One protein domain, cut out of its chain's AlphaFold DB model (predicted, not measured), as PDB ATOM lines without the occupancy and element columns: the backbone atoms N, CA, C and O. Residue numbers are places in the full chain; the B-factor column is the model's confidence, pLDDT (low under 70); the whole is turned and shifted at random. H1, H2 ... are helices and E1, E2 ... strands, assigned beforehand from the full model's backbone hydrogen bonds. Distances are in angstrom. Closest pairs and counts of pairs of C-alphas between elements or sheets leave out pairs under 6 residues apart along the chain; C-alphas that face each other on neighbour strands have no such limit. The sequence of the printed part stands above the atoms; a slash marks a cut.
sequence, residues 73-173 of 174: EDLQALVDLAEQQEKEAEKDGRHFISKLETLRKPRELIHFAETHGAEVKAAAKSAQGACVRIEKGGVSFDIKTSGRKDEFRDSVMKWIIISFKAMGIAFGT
ATOM      1  N   GLU A  73     -33.907   5.356  21.457       69.19
ATOM      2  CA  GLU A  73     -33.794   5.781  22.851       69.19
ATOM      3  C   GLU A  73     -32.508   5.248  23.508       69.19
ATOM      4  O   GLU A  73     -31.884   5.959  24.291       69.19
ATOM      5  N   ASP A  74     -32.048   4.048  23.128       74.69
ATOM      6  CA  ASP A  74     -30.802   3.462  23.645       74.69
ATOM      7  C   ASP A  74     -29.565   4.229  23.144       74.69
ATOM      8  O   ASP A  74     -28.565   4.350  23.852       74.69
ATOM      9  N   LEU A  75     -29.621   4.757  21.913       78.81
ATOM     10  CA  LEU A  75     -28.540   5.578  21.360       78.81
ATOM     11  C   LEU A  75     -28.482   6.939  22.039       78.81
ATOM     12  O   LEU A  75     -27.385   7.417  22.320       78.81
ATOM     13  N   GLN A  76     -29.640   7.547  22.301       82.69
ATOM     14  CA  GLN A  76     -29.691   8.822  23.003       82.69
ATOM     15  C   GLN A  76     -29.166   8.669  24.433       82.69
ATOM     16  O   GLN A  76     -28.288   9.422  24.829       82.69
ATOM     17  N   ALA A  77     -29.583   7.620  25.149       83.62
ATOM     18  CA  ALA A  77     -29.070   7.328  26.486       83.62
ATOM     19  C   ALA A  77     -27.542   7.138  26.509       83.62
ATOM     20  O   ALA A  77     -26.878   7.556  27.456       83.62
ATOM     21  N   LEU A  78     -26.960   6.535  25.464       84.06
ATOM     22  CA  LEU A  78     -25.508   6.409  25.342       84.06
ATOM     23  C   LEU A  78     -24.820   7.765  25.133       84.06
ATOM     24  O   LEU A  78     -23.757   8.000  25.704       84.06
ATOM     25  N   VAL A  79     -25.402   8.639  24.309       89.88
ATOM     26  CA  VAL A  79     -24.896  10.004  24.097       89.88
ATOM     27  C   VAL A  79     -24.964  10.796  25.400       89.88
ATOM     28  O   VAL A  79     -23.959  11.374  25.802       89.88
ATOM     29  N   ASP A  80     -26.092  10.737  26.102       88.00
ATOM     30  CA  ASP A  80     -26.284  11.427  27.378       88.00
ATOM     31  C   ASP A  80     -25.273  10.932  28.428       88.00
ATOM     32  O   ASP A  80     -24.664  11.728  29.145       88.00
ATOM     33  N   LEU A  81     -25.022   9.618  28.477       87.50
ATOM     34  CA  LEU A  81     -24.015   9.029  29.362       87.50
ATOM     35  C   LEU A  81     -22.592   9.473  28.989       87.50
ATOM     36  O   LEU A  81     -21.780   9.742  29.873       87.50
ATOM     37  N   ALA A  82     -22.282   9.574  27.695       91.69
ATOM     38  CA  ALA A  82     -20.997  10.083  27.222       91.69
ATOM     39  C   ALA A  82     -20.772  11.545  27.633       91.69
ATOM     40  O   ALA A  82     -19.684  11.880  28.100       91.69
ATOM     41  N   GLU A  83     -21.792  12.395  27.504       94.25
ATOM     42  CA  GLU A  83     -21.742  13.791  27.951       94.25
ATOM     43  C   GLU A  83     -21.623  13.907  29.473       94.25
ATOM     44  O   GLU A  83     -20.895  14.760  29.984       94.25
ATOM     45  N   GLN A  84     -22.323  13.048  30.219       91.56
ATOM     46  CA  GLN A  84     -22.211  13.009  31.673       91.56
ATOM     47  C   GLN A  84     -20.785  12.645  32.102       91.56
ATOM     48  O   GLN A  84     -20.208  13.337  32.940       91.56
ATOM     49  N   GLN A  85     -20.200  11.606  31.501       92.06
ATOM     50  CA  GLN A  85     -18.824  11.197  31.782       92.06
ATOM     51  C   GLN A  85     -17.802  12.274  31.404       92.06
ATOM     52  O   GLN A  85     -16.804  12.434  32.101       92.06
ATOM     53  N   GLU A  86     -18.051  13.048  30.345       94.62
ATOM     54  CA  GLU A  86     -17.209  14.189  29.971       94.62
ATOM     55  C   GLU A  86     -17.238  15.289  31.038       94.62
ATOM     56  O   GLU A  86     -16.187  15.719  31.505       94.62
ATOM     57  N   LYS A  87     -18.428  15.664  31.519       94.25
ATOM     58  CA  LYS A  87     -18.580  16.651  32.604       94.25
ATOM     59  C   LYS A  87     -17.966  16.173  33.921       94.25
ATOM     60  O   LYS A  87     -17.425  16.978  34.676       94.25
ATOM     61  N   GLU A  88     -18.084  14.886  34.235       93.12
ATOM     62  CA  GLU A  88     -17.445  14.283  35.413       93.12
ATOM     63  C   GLU A  88     -15.918  14.300  35.278       93.12
ATOM     64  O   GLU A  88     -15.226  14.736  36.194       93.12
ATOM     65  N   ALA A  89     -15.390  13.921  34.112       93.19
ATOM     66  CA  ALA A  89     -13.963  13.981  33.828       93.19
ATOM     67  C   ALA A  89     -13.409  15.409  33.958       93.19
ATOM     68  O   ALA A  89     -12.381  15.593  34.604       93.19
ATOM     69  N   GLU A  90     -14.109  16.415  33.426       94.00
ATOM     70  CA  GLU A  90     -13.718  17.825  33.544       94.00
ATOM     71  C   GLU A  90     -13.641  18.291  35.001       94.00
ATOM     72  O   GLU A  90     -12.678  18.959  35.383       94.00
ATOM     73  N   LYS A  91     -14.616  17.906  35.836       94.62
ATOM     74  CA  LYS A  91     -14.599  18.204  37.278       94.62
ATOM     75  C   LYS A  91     -13.405  17.570  37.988       94.62
ATOM     76  O   LYS A  91     -12.848  18.182  38.893       94.62
ATOM     77  N   ASP A  92     -12.998  16.386  37.544       93.12
ATOM     78  CA  ASP A  92     -11.841  15.660  38.073       93.12
ATOM     79  C   ASP A  92     -10.501  16.121  37.461       93.12
ATOM     80  O   ASP A  92      -9.456  15.538  37.753       93.12
ATOM     81  N   GLY A  93     -10.502  17.124  36.573       93.31
ATOM     82  CA  GLY A  93      -9.304  17.581  35.857       93.31
ATOM     83  C   GLY A  93      -8.767  16.578  34.824       93.31
ATOM     84  O   GLY A  93      -7.618  16.682  34.388       93.31
ATOM     85  N   ARG A  94      -9.577  15.592  34.432       94.38
ATOM     86  CA  ARG A  94      -9.282  14.649  33.351       94.38
ATOM     87  C   ARG A  94      -9.721  15.253  32.020       94.38
ATOM     88  O   ARG A  94     -10.756  15.902  31.920       94.38
ATOM     89  N   HIS A  95      -8.940  15.008  30.975       94.81
ATOM     90  CA  HIS A  95      -9.205  15.532  29.639       94.81
ATOM     91  C   HIS A  95      -9.391  14.407  28.630       94.81
ATOM     92  O   HIS A  95      -8.910  13.289  28.822       94.81
ATOM     93  N   PHE A  96     -10.078  14.722  27.532       95.31
ATOM     94  CA  PHE A  96     -10.243  13.799  26.419       95.31
ATOM     95  C   PHE A  96      -8.888  13.432  25.797       95.31
ATOM     96  O   PHE A  96      -8.064  14.297  25.489       95.31
ATOM     97  N   ILE A  97      -8.667  12.135  25.594       95.31
ATOM     98  CA  ILE A  97      -7.428  11.602  25.033       95.31
ATOM     99  C   ILE A  97      -7.501  11.698  23.506       95.31
ATOM    100  O   ILE A  97      -8.033  10.811  22.841       95.31
ATOM    101  N   SER A  98      -6.914  12.753  22.934       93.44
ATOM    102  CA  SER A  98      -6.924  13.016  21.481       93.44
ATOM    103  C   SER A  98      -6.365  11.867  20.634       93.44
ATOM    104  O   SER A  98      -6.791  11.665  19.499       93.44
ATOM    105  N   LYS A  99      -5.467  11.046  21.199       93.44
ATOM    106  CA  LYS A  99      -4.966   9.824  20.552       93.44
ATOM    107  C   LYS A  99      -6.102   8.884  20.133       93.44
ATOM    108  O   LYS A  99      -5.955   8.198  19.134       93.44
ATOM    109  N   LEU A 100      -7.230   8.857  20.845       92.25
ATOM    110  CA  LEU A 100      -8.357   7.985  20.513       92.25
ATOM    111  C   LEU A 100      -8.933   8.260  19.110       92.25
ATOM    112  O   LEU A 100      -9.374   7.330  18.441       92.25
ATOM    113  N   GLU A 101      -8.883   9.505  18.629       90.69
ATOM    114  CA  GLU A 101      -9.395   9.884  17.302       90.69
ATOM    115  C   GLU A 101      -8.516   9.376  16.150       90.69
ATOM    116  O   GLU A 101      -8.983   9.225  15.013       90.69
ATOM    117  N   THR A 102      -7.246   9.082  16.438       92.50
ATOM    118  CA  THR A 102      -6.282   8.600  15.445       92.50
ATOM    119  C   THR A 102      -6.272   7.076  15.327       92.50
ATOM    120  O   THR A 102      -5.800   6.554  14.318       92.50
ATOM    121  N   LEU A 103      -6.839   6.351  16.300       92.19
ATOM    122  CA  LEU A 103      -6.888   4.887  16.296       92.19
ATOM    123  C   LEU A 103      -7.968   4.395  15.334       92.19
ATOM    124  O   LEU A 103      -9.154   4.378  15.654       92.19
ATOM    125  N   ARG A 104      -7.562   3.971  14.137       87.38
ATOM    126  CA  ARG A 104      -8.499   3.484  13.109       87.38
ATOM    127  C   ARG A 104      -8.600   1.971  13.052       87.38
ATOM    128  O   ARG A 104      -9.559   1.460  12.472       87.38
ATOM    129  N   LYS A 105      -7.647   1.258  13.657       88.88
ATOM    130  CA  LYS A 105      -7.578  -0.200  13.579       88.88
ATOM    131  C   LYS A 105      -8.259  -0.860  14.780       88.88
ATOM    132  O   LYS A 105      -8.026  -0.446  15.917       88.88
ATOM    133  N   PRO A 106      -9.012  -1.958  14.575       88.06
ATOM    134  CA  PRO A 106      -9.641  -2.711  15.660       88.06
ATOM    135  C   PRO A 106      -8.682  -3.087  16.796       88.06
ATOM    136  O   PRO A 106      -9.018  -2.932  17.964       88.06
ATOM    137  N   ARG A 107      -7.471  -3.552  16.459       89.38
ATOM    138  CA  ARG A 107      -6.473  -3.992  17.450       89.38
ATOM    139  C   ARG A 107      -5.964  -2.848  18.322       89.38
ATOM    140  O   ARG A 107      -5.775  -3.039  19.516       89.38
ATOM    141  N   GLU A 108      -5.766  -1.673  17.730       91.69
ATOM    142  CA  GLU A 108      -5.314  -0.480  18.446       91.69
ATOM    143  C   GLU A 108      -6.375  -0.005  19.443       91.69
ATOM    144  O   GLU A 108      -6.048   0.331  20.577       91.69
ATOM    145  N   LEU A 109      -7.649  -0.043  19.046       91.19
ATOM    146  CA  LEU A 109      -8.775   0.315  19.909       91.19
ATOM    147  C   LEU A 109      -8.983  -0.678  21.055       91.19
ATOM    148  O   LEU A 109      -9.258  -0.259  22.176       91.19
ATOM    149  N   ILE A 110      -8.824  -1.978  20.792       91.69
ATOM    150  CA  ILE A 110      -8.879  -3.013  21.833       91.69
ATOM    151  C   ILE A 110      -7.766  -2.783  22.854       91.69
ATOM    152  O   ILE A 110      -8.042  -2.679  24.045       91.69
ATOM    153  N   HIS A 111      -6.528  -2.617  22.385       95.06
ATOM    154  CA  HIS A 111      -5.387  -2.377  23.263       95.06
ATOM    155  C   HIS A 111      -5.537  -1.078  24.069       95.06
ATOM    156  O   HIS A 111      -5.220  -1.033  25.259       95.06
ATOM    157  N   PHE A 112      -6.062  -0.020  23.442       95.44
ATOM    158  CA  PHE A 112      -6.389   1.221  24.137       95.44
ATOM    159  C   PHE A 112      -7.392   0.973  25.266       95.44
ATOM    160  O   PHE A 112      -7.166   1.430  26.383       95.44
ATOM    161  N   ALA A 113      -8.470   0.235  25.000       94.06
ATOM    162  CA  ALA A 113      -9.496  -0.035  25.995       94.06
ATOM    163  C   ALA A 113      -8.959  -0.853  27.182       94.06
ATOM    164  O   ALA A 113      -9.207  -0.480  28.328       94.06
ATOM    165  N   GLU A 114      -8.166  -1.898  26.923       95.25
ATOM    166  CA  GLU A 114      -7.488  -2.687  27.967       95.25
ATOM    167  C   GLU A 114      -6.594  -1.805  28.842       95.25
ATOM    168  O   GLU A 114      -6.683  -1.838  30.069       95.25
ATOM    169  N   THR A 115      -5.780  -0.952  28.210       95.81
ATOM    170  CA  THR A 115      -4.860  -0.039  28.910       95.81
ATOM    171  C   THR A 115      -5.605   0.938  29.823       95.81
ATOM    172  O   THR A 115      -5.093   1.322  30.870       95.81
ATOM    173  N   HIS A 116      -6.837   1.308  29.462       94.94
ATOM    174  CA  HIS A 116      -7.680   2.216  30.242       94.94
ATOM    175  C   HIS A 116      -8.676   1.471  31.147       94.94
ATOM    176  O   HIS A 116      -9.671   2.046  31.599       94.94
ATOM    177  N   GLY A 117      -8.411   0.196  31.449       92.38
ATOM    178  CA  GLY A 117      -9.140  -0.585  32.447       92.38
ATOM    179  C   GLY A 117     -10.534  -1.025  32.007       92.38
ATOM    180  O   GLY A 117     -11.405  -1.196  32.859       92.38
ATOM    181  N   ALA A 118     -10.778  -1.149  30.701       92.44
ATOM    182  CA  ALA A 118     -11.932  -1.884  30.203       92.44
ATOM    183  C   ALA A 118     -11.639  -3.387  30.194       92.44
ATOM    184  O   ALA A 118     -10.520  -3.822  29.921       92.44
ATOM    185  N   GLU A 119     -12.662  -4.187  30.464       90.94
ATOM    186  CA  GLU A 119     -12.583  -5.636  30.374       90.94
ATOM    187  C   GLU A 119     -12.780  -6.069  28.919       90.94
ATOM    188  O   GLU A 119     -13.736  -5.655  28.262       90.94
ATOM    189  N   VAL A 120     -11.878  -6.908  28.410       91.25
ATOM    190  CA  VAL A 120     -11.911  -7.377  27.024       91.25
ATOM    191  C   VAL A 120     -12.120  -8.883  26.984       91.25
ATOM    192  O   VAL A 120     -11.332  -9.662  27.514       91.25
ATOM    193  N   LYS A 121     -13.211  -9.304  26.342       89.38
ATOM    194  CA  LYS A 121     -13.633 -10.706  26.251       89.38
ATOM    195  C   LYS A 121     -13.783 -11.127  24.802       89.38
ATOM    196  O   LYS A 121     -14.200 -10.348  23.946       89.38
ATOM    197  N   ALA A 122     -13.529 -12.401  24.521       84.31
ATOM    198  CA  ALA A 122     -13.957 -12.983  23.258       84.31
ATOM    199  C   ALA A 122     -15.493 -12.964  23.197       84.31
ATOM    200  O   ALA A 122     -16.165 -13.540  24.055       84.31
ATOM    201  N   ALA A 123     -16.058 -12.299  22.191       76.19
ATOM    202  CA  ALA A 123     -17.491 -12.353  21.949       76.19
ATOM    203  C   ALA A 123     -17.836 -13.630  21.169       76.19
ATOM    204  O   ALA A 123     -17.001 -14.187  20.449       76.19
ATOM    205  N   ALA A 124     -19.081 -14.097  21.298       68.06
ATOM    206  CA  ALA A 124     -19.560 -15.251  20.544       68.06
ATOM    207  C   ALA A 124     -19.282 -15.064  19.043       68.06
ATOM    208  O   ALA A 124     -19.516 -13.983  18.492       68.06
ATOM    209  N   LYS A 125     -18.783 -16.123  18.388       63.44
ATOM    210  CA  LYS A 125     -18.495 -16.108  16.950       63.44
ATOM    211  C   LYS A 125     -19.751 -15.660  16.205       63.44
ATOM    212  O   LYS A 125     -20.802 -16.291  16.307       63.44
ATOM    213  N   SER A 126     -19.640 -14.562  15.468       61.19
ATOM    214  CA  SER A 126     -20.685 -14.147  14.543       61.19
ATOM    215  C   SER A 126     -20.538 -14.952  13.255       61.19
ATOM    216  O   SER A 126     -19.430 -15.348  12.889       61.19
ATOM    217  N   ALA A 127     -21.626 -15.110  12.499       56.97
ATOM    218  CA  ALA A 127     -21.580 -15.613  11.122       56.97
ATOM    219  C   ALA A 127     -20.594 -14.825  10.226       56.97
ATOM    220  O   ALA A 127     -20.217 -15.284   9.155       56.97
ATOM    221  N   GLN A 128     -20.178 -13.633  10.668       54.44
ATOM    222  CA  GLN A 128     -19.286 -12.712   9.964       54.44
ATOM    223  C   GLN A 128     -17.852 -12.681  10.526       54.44
ATOM    224  O   GLN A 128     -17.065 -11.844  10.091       54.44
ATOM    225  N   GLY A 129     -17.510 -13.562  11.477       65.88
ATOM    226  CA  GLY A 129     -16.146 -13.738  11.977       65.88
ATOM    227  C   GLY A 129     -15.961 -13.522  13.484       65.88
ATOM    228  O   GLY A 129     -16.923 -13.525  14.260       65.88
ATOM    229  N   ALA A 130     -14.699 -13.396  13.899       75.19
ATOM    230  CA  ALA A 130     -14.303 -13.191  15.286       75.19
ATOM    231  C   ALA A 130     -14.671 -11.775  15.757       75.19
ATOM    232  O   ALA A 130     -14.386 -10.776  15.086       75.19
ATOM    233  N   CYS A 131     -15.299 -11.710  16.928       78.94
ATOM    234  CA  CYS A 131     -15.662 -10.473  17.602       78.94
ATOM    235  C   CYS A 131     -15.017 -10.445  18.990       78.94
ATOM    236  O   CYS A 131     -14.855 -11.480  19.639       78.94
ATOM    237  N   VAL A 132     -14.689  -9.249  19.449       84.31
ATOM    238  CA  VAL A 132     -14.177  -8.961  20.783       84.31
ATOM    239  C   VAL A 132     -15.132  -7.976  21.435       84.31
ATOM    240  O   VAL A 132     -15.532  -7.004  20.801       84.31
ATOM    241  N   ARG A 133     -15.515  -8.238  22.679       86.25
ATOM    242  CA  ARG A 133     -16.359  -7.358  23.476       86.25
ATOM    243  C   ARG A 133     -15.503  -6.571  24.452       86.25
ATOM    244  O   ARG A 133     -14.703  -7.166  25.165       86.25
ATOM    245  N   ILE A 134     -15.715  -5.265  24.489       86.94
ATOM    246  CA  ILE A 134     -15.118  -4.329  25.438       86.94
ATOM    247  C   ILE A 134     -16.214  -3.904  26.411       86.94
ATOM    248  O   ILE A 134     -17.267  -3.450  25.967       86.94
ATOM    249  N   GLU A 135     -15.993  -4.042  27.714       85.69
ATOM    250  CA  GLU A 135     -16.970  -3.695  28.750       85.69
ATOM    251  C   GLU A 135     -16.338  -2.810  29.826       85.69
ATOM    252  O   GLU A 135     -15.271  -3.119  30.354       85.69
ATOM    253  N   LYS A 136     -17.012  -1.717  30.196       85.88
ATOM    254  CA  LYS A 136     -16.681  -0.937  31.396       85.88
ATOM    255  C   LYS A 136     -17.880  -0.110  31.842       85.88
ATOM    256  O   LYS A 136     -18.629   0.395  31.013       85.88
ATOM    257  N   GLY A 137     -18.075   0.021  33.154       77.69
ATOM    258  CA  GLY A 137     -19.113   0.901  33.706       77.69
ATOM    259  C   GLY A 137     -20.545   0.512  33.318       77.69
ATOM    260  O   GLY A 137     -21.411   1.373  33.249       77.69
ATOM    261  N   GLY A 138     -20.800  -0.769  33.024       79.75
ATOM    262  CA  GLY A 138     -22.112  -1.240  32.559       79.75
ATOM    263  C   GLY A 138     -22.402  -0.974  31.077       79.75
ATOM    264  O   GLY A 138     -23.471  -1.346  30.605       79.75
ATOM    265  N   VAL A 139     -21.456  -0.389  30.338       81.94
ATOM    266  CA  VAL A 139     -21.517  -0.218  28.883       81.94
ATOM    267  C   VAL A 139     -20.682  -1.313  28.228       81.94
ATOM    268  O   VAL A 139     -19.566  -1.597  28.666       81.94
ATOM    269  N   SER A 140     -21.201  -1.919  27.159       82.81
ATOM    270  CA  SER A 140     -20.485  -2.917  26.359       82.81
ATOM    271  C   SER A 140     -20.460  -2.533  24.883       82.81
ATOM    272  O   SER A 140     -21.481  -2.097  24.349       82.81
ATOM    273  N   PHE A 141     -19.336  -2.775  24.215       83.25
ATOM    274  CA  PHE A 141     -19.125  -2.493  22.802       83.25
ATOM    275  C   PHE A 141     -18.453  -3.680  22.101       83.25
ATOM    276  O   PHE A 141     -17.380  -4.124  22.508       83.25
ATOM    277  N   ASP A 142     -19.072  -4.187  21.033       83.56
ATOM    278  CA  ASP A 142     -18.550  -5.316  20.255       83.56
ATOM    279  C   ASP A 142     -17.761  -4.823  19.025       83.56
ATOM    280  O   ASP A 142     -18.304  -4.157  18.143       83.56
ATOM    281  N   ILE A 143     -16.490  -5.217  18.923       82.00
ATOM    282  CA  ILE A 143     -15.588  -4.946  17.799       82.00
ATOM    283  C   ILE A 143     -15.361  -6.215  16.984       82.00
ATOM    284  O   ILE A 143     -14.976  -7.257  17.511       82.00
ATOM    285  N   LYS A 144     -15.512  -6.122  15.663       78.44
ATOM    286  CA  LYS A 144     -15.067  -7.181  14.746       78.44
ATOM    287  C   LYS A 144     -13.560  -7.106  14.544       78.44
ATOM    288  O   LYS A 144     -13.041  -6.062  14.160       78.44
ATOM    289  N   THR A 145     -12.875  -8.226  14.754       74.19
ATOM    290  CA  THR A 145     -11.418  -8.334  14.568       74.19
ATOM    291  C   THR A 145     -11.028  -9.037  13.273       74.19
ATOM    292  O   THR A 145      -9.865  -8.984  12.879       74.19
ATOM    293  N   SER A 146     -11.986  -9.664  12.586       62.91
ATOM    294  CA  SER A 146     -11.774 -10.320  11.296       62.91
ATOM    295  C   SER A 146     -12.626  -9.674  10.199       62.91
ATOM    296  O   SER A 146     -13.856  -9.726  10.248       62.91
ATOM    297  N   GLY A 147     -11.976  -9.097   9.190       61.81
ATOM    298  CA  GLY A 147     -12.604  -8.525   7.999       61.81
ATOM    299  C   GLY A 147     -11.550  -8.001   7.019       61.81
ATOM    300  O   GLY A 147     -10.425  -7.750   7.420       61.81
ATOM    301  N   ARG A 148     -11.902  -7.833   5.734       56.41
ATOM    302  CA  ARG A 148     -10.987  -7.310   4.687       56.41
ATOM    303  C   ARG A 148     -10.667  -5.811   4.819       56.41
ATOM    304  O   ARG A 148      -9.888  -5.290   4.031       56.41
ATOM    305  N   LYS A 149     -11.347  -5.101   5.724       62.31
ATOM    306  CA  LYS A 149     -11.123  -3.678   5.986       62.31
ATOM    307  C   LYS A 149     -10.443  -3.554   7.334       62.31
ATOM    308  O   LYS A 149     -11.082  -3.788   8.356       62.31
ATOM    309  N   ASP A 150      -9.178  -3.169   7.290       68.69
ATOM    310  CA  ASP A 150      -8.348  -3.008   8.481       68.69
ATOM    311  C   ASP A 150      -8.633  -1.693   9.225       68.69
ATOM    312  O   ASP A 150      -8.162  -1.513  10.346       68.69
ATOM    313  N   GLU A 151      -9.441  -0.800   8.637       79.56
ATOM    314  CA  GLU A 151      -9.721   0.537   9.164       79.56
ATOM    315  C   GLU A 151     -11.217   0.873   9.233       79.56
ATOM    316  O   GLU A 151     -12.022   0.538   8.351       79.56
ATOM    317  N   PHE A 152     -11.583   1.591  10.294       80.50
ATOM    318  CA  PHE A 152     -12.928   2.099  10.521       80.50
ATOM    319  C   PHE A 152     -13.208   3.406   9.767       80.50
ATOM    320  O   PHE A 152     -12.434   4.362   9.801       80.50
ATOM    321  N   ARG A 153     -14.392   3.470   9.139       80.38
ATOM    322  CA  ARG A 153     -14.933   4.706   8.541       80.38
ATOM    323  C   ARG A 153     -15.211   5.744   9.631       80.38
ATOM    324  O   ARG A 153     -15.537   5.374  10.754       80.38
ATOM    325  N   ASP A 154     -15.221   7.027   9.281       80.38
ATOM    326  CA  ASP A 154     -15.489   8.113  10.242       80.38
ATOM    327  C   ASP A 154     -16.829   7.965  10.970       80.38
ATOM    328  O   ASP A 154     -16.921   8.186  12.177       80.38
ATOM    329  N   SER A 155     -17.865   7.502  10.265       78.62
ATOM    330  CA  SER A 155     -19.172   7.246  10.875       78.62
ATOM    331  C   SER A 155     -19.131   6.156  11.949       78.62
ATOM    332  O   SER A 155     -19.899   6.222  12.899       78.62
ATOM    333  N   VAL A 156     -18.225   5.182  11.820       82.00
ATOM    334  CA  VAL A 156     -17.974   4.133  12.823       82.00
ATOM    335  C   VAL A 156     -17.207   4.708  14.000       82.00
ATOM    336  O   VAL A 156     -17.593   4.503  15.150       82.00
ATOM    337  N   MET A 157     -16.153   5.469  13.704       85.75
ATOM    338  CA  MET A 157     -15.300   6.083  14.715       85.75
ATOM    339  C   MET A 157     -16.073   7.011  15.641       85.75
ATOM    340  O   MET A 157     -15.868   6.953  16.848       85.75
ATOM    341  N   LYS A 158     -17.029   7.784  15.115       87.75
ATOM    342  CA  LYS A 158     -17.910   8.620  15.941       87.75
ATOM    343  C   LYS A 158     -18.602   7.811  17.044       87.75
ATOM    344  O   LYS A 158     -18.588   8.211  18.204       87.75
ATOM    345  N   TRP A 159     -19.175   6.659  16.702       85.62
ATOM    346  CA  TRP A 159     -19.876   5.820  17.677       85.62
ATOM    347  C   TRP A 159     -18.934   5.072  18.624       85.62
ATOM    348  O   TRP A 159     -19.286   4.860  19.784       85.62
ATOM    349  N   ILE A 160     -17.734   4.713  18.159       88.50
ATOM    350  CA  ILE A 160     -16.675   4.163  19.016       88.50
ATOM    351  C   ILE A 160     -16.300   5.181  20.094       88.50
ATOM    352  O   ILE A 160     -16.313   4.849  21.276       88.50
ATOM    353  N   ILE A 161     -16.036   6.430  19.699       92.12
ATOM    354  CA  ILE A 161     -15.659   7.507  20.621       92.12
ATOM    355  C   ILE A 161     -16.770   7.756  21.640       92.12
ATOM    356  O   ILE A 161     -16.487   7.811  22.832       92.12
ATOM    357  N   ILE A 162     -18.032   7.842  21.202       91.06
ATOM    358  CA  ILE A 162     -19.182   7.995  22.110       91.06
ATOM    359  C   ILE A 162     -19.234   6.837  23.116       91.06
ATOM    360  O   ILE A 162     -19.368   7.071  24.313       91.06
ATOM    361  N   SER A 163     -19.051   5.596  22.660       88.38
ATOM    362  CA  SER A 163     -19.046   4.424  23.545       88.38
ATOM    363  C   SER A 163     -17.902   4.483  24.564       88.38
ATOM    364  O   SER A 163     -18.100   4.186  25.736       88.38
ATOM    365  N   PHE A 164     -16.711   4.914  24.144       93.25
ATOM    366  CA  PHE A 164     -15.532   5.021  25.009       93.25
ATOM    367  C   PHE A 164     -15.661   6.180  26.011       93.25
ATOM    368  O   PHE A 164     -15.218   6.055  27.155       93.25
ATOM    369  N   LYS A 165     -16.301   7.288  25.612       94.31
ATOM    370  CA  LYS A 165     -16.692   8.375  26.518       94.31
ATOM    371  C   LYS A 165     -17.694   7.874  27.557       94.31
ATOM    372  O   LYS A 165     -17.440   8.034  28.743       94.31
ATOM    373  N   ALA A 166     -18.755   7.186  27.135       89.81
ATOM    374  CA  ALA A 166     -19.764   6.616  28.032       89.81
ATOM    375  C   ALA A 166     -19.187   5.573  29.010       89.81
ATOM    376  O   ALA A 166     -19.633   5.467  30.147       89.81
ATOM    377  N   MET A 167     -18.159   4.831  28.593       89.56
ATOM    378  CA  MET A 167     -17.389   3.919  29.450       89.56
ATOM    379  C   MET A 167     -16.429   4.634  30.421       89.56
ATOM    380  O   MET A 167     -15.828   3.978  31.274       89.56
ATOM    381  N   GLY A 168     -16.206   5.942  30.259       92.44
ATOM    382  CA  GLY A 168     -15.226   6.709  31.031       92.44
ATOM    383  C   GLY A 168     -13.764   6.339  30.731       92.44
ATOM    384  O   GLY A 168     -12.888   6.611  31.549       92.44
ATOM    385  N   ILE A 169     -13.483   5.689  29.593       95.00
ATOM    386  CA  ILE A 169     -12.119   5.298  29.170       95.00
ATOM    387  C   ILE A 169     -11.488   6.270  28.179       95.00
ATOM    388  O   ILE A 169     -10.299   6.173  27.898       95.00
ATOM    389  N   ALA A 170     -12.271   7.202  27.639       95.69
ATOM    390  CA  ALA A 170     -11.777   8.226  26.724       95.69
ATOM    391  C   ALA A 170     -11.053   9.390  27.427       95.69
ATOM    392  O   ALA A 170     -10.580  10.301  26.746       95.69
ATOM    393  N   PHE A 171     -10.984   9.385  28.761       95.62
ATOM    394  CA  PHE A 171     -10.459  10.489  29.562       95.62
ATOM    395  C   PHE A 171      -9.261  10.048  30.403       95.62
ATOM    396  O   PHE A 171      -9.296   8.991  31.034       95.62
ATOM    397  N   GLY A 172      -8.222  10.879  30.443       91.19
ATOM    398  CA  GLY A 172      -6.995  10.632  31.198       91.19
ATOM    399  C   GLY A 172      -6.471  11.900  31.866       91.19
ATOM    400  O   GLY A 172      -6.885  13.012  31.533       91.19
ATOM    401  N   THR A 173      -5.570  11.733  32.830       87.69
ATOM    402  CA  THR A 173      -4.768  12.840  33.364       87.69
ATOM    403  C   THR A 173      -3.686  13.207  32.347       87.69
ATOM    404  O   THR A 173      -3.201  12.328  31.633       87.69
TER     405      THR A 173
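AT A GLANCE: This is residues 73 to 173 of the 174 residues of the protein "Hypothetical protein" of Polarella glacialis (UniProt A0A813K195). A small, strongly twisted sheet of three strands has two helices, H3 and H4, lying side by side over one face, with no named helix on its other face. The long helix H1 packs at a steep angle on residues 162 to 166 of H4 and reaches away from the sheet, while the short H2 packs on H4 between H1 and H3 in the chain. The printed part has 101 residues with four named helices and three named strands, in the order H1 H2 H3 E1 E2 E3 H4; the sheet's order is E1 - E2 - E3, antiparallel throughout, and the class is mixed, helices and strands. The whole is compact, with a radius of gyration of the C-alphas of 13.4 A and spans of 42 by 28 by 24 A.

IN THESE COORDINATES: H1, residues 73 to 91, begins at C-alpha 73 at (-33.794, 5.781, 22.851) and is 27.0 A long. H2 is residues 99 to 102, 5.4 A, and H3 residues 106 to 115, 14.3 A. The strands are E1, residues 119 to 126, 19.7 A; E2, residues 129 to 136, 23.3 A; and E3, residues 139 to 144, 17.0 A. H4, residues 154 to 166, 18.4 A, ends at C-alpha 166 at (-19.764, 6.616, 28.032).

HOW THE PARTS SIT: E1, E2 and E3 form a meander, each strand the antiparallel neighbour of the one before, through two hairpins. N 121 and O 133 are 2.9 A apart, and N 134 and O 141 are 2.8 A apart, both within hydrogen-bond range. H3 and H4 on the same face make two layers, helices on one face of a sheet. H3 has a height over the sheet of 8.8 A and lies over E2 and, only just, with 3 C-alphas, over E1; its closest C-alphas to E2 are those of Ala 113 and Ile 134, 7.1 A. H4, at a height of 10.4 A, lies over E3, their closest C-alphas being those of Phe 141 and Ser 163, 7.0 A. H3 and H4 are close but not clearly touching, at a shallow tilt of 14 degrees. H1 touches H4 with residues 78 to 86 alone, closest at the C-alphas of Ala 82 and Ala 166, 3.8 A, at a steep tilt of 61 degrees. H2 and H4 only just touch, with 3 pairs of C-alphas within 8 A, the closest Leu 100 and Ile 161, 7.3 A. H1 and H3 are apart. In H1 and H3 every O i to N i+4 pair is within hydrogen-bond range, in H4 8 of 9, and H2 is too short for such a pair.

THE WHOLE: The two C-alphas farthest apart, of Lys 91 and Ala 127, are 43.3 A apart. Residues 95 to 96 pair with residues 171 to 172, antiparallel. The printed part has no cut, and no link is long. The mean pLDDT of the printed part is 85.4, with residue 73, residues 124 to 129 and residues 146 to 150 under 70.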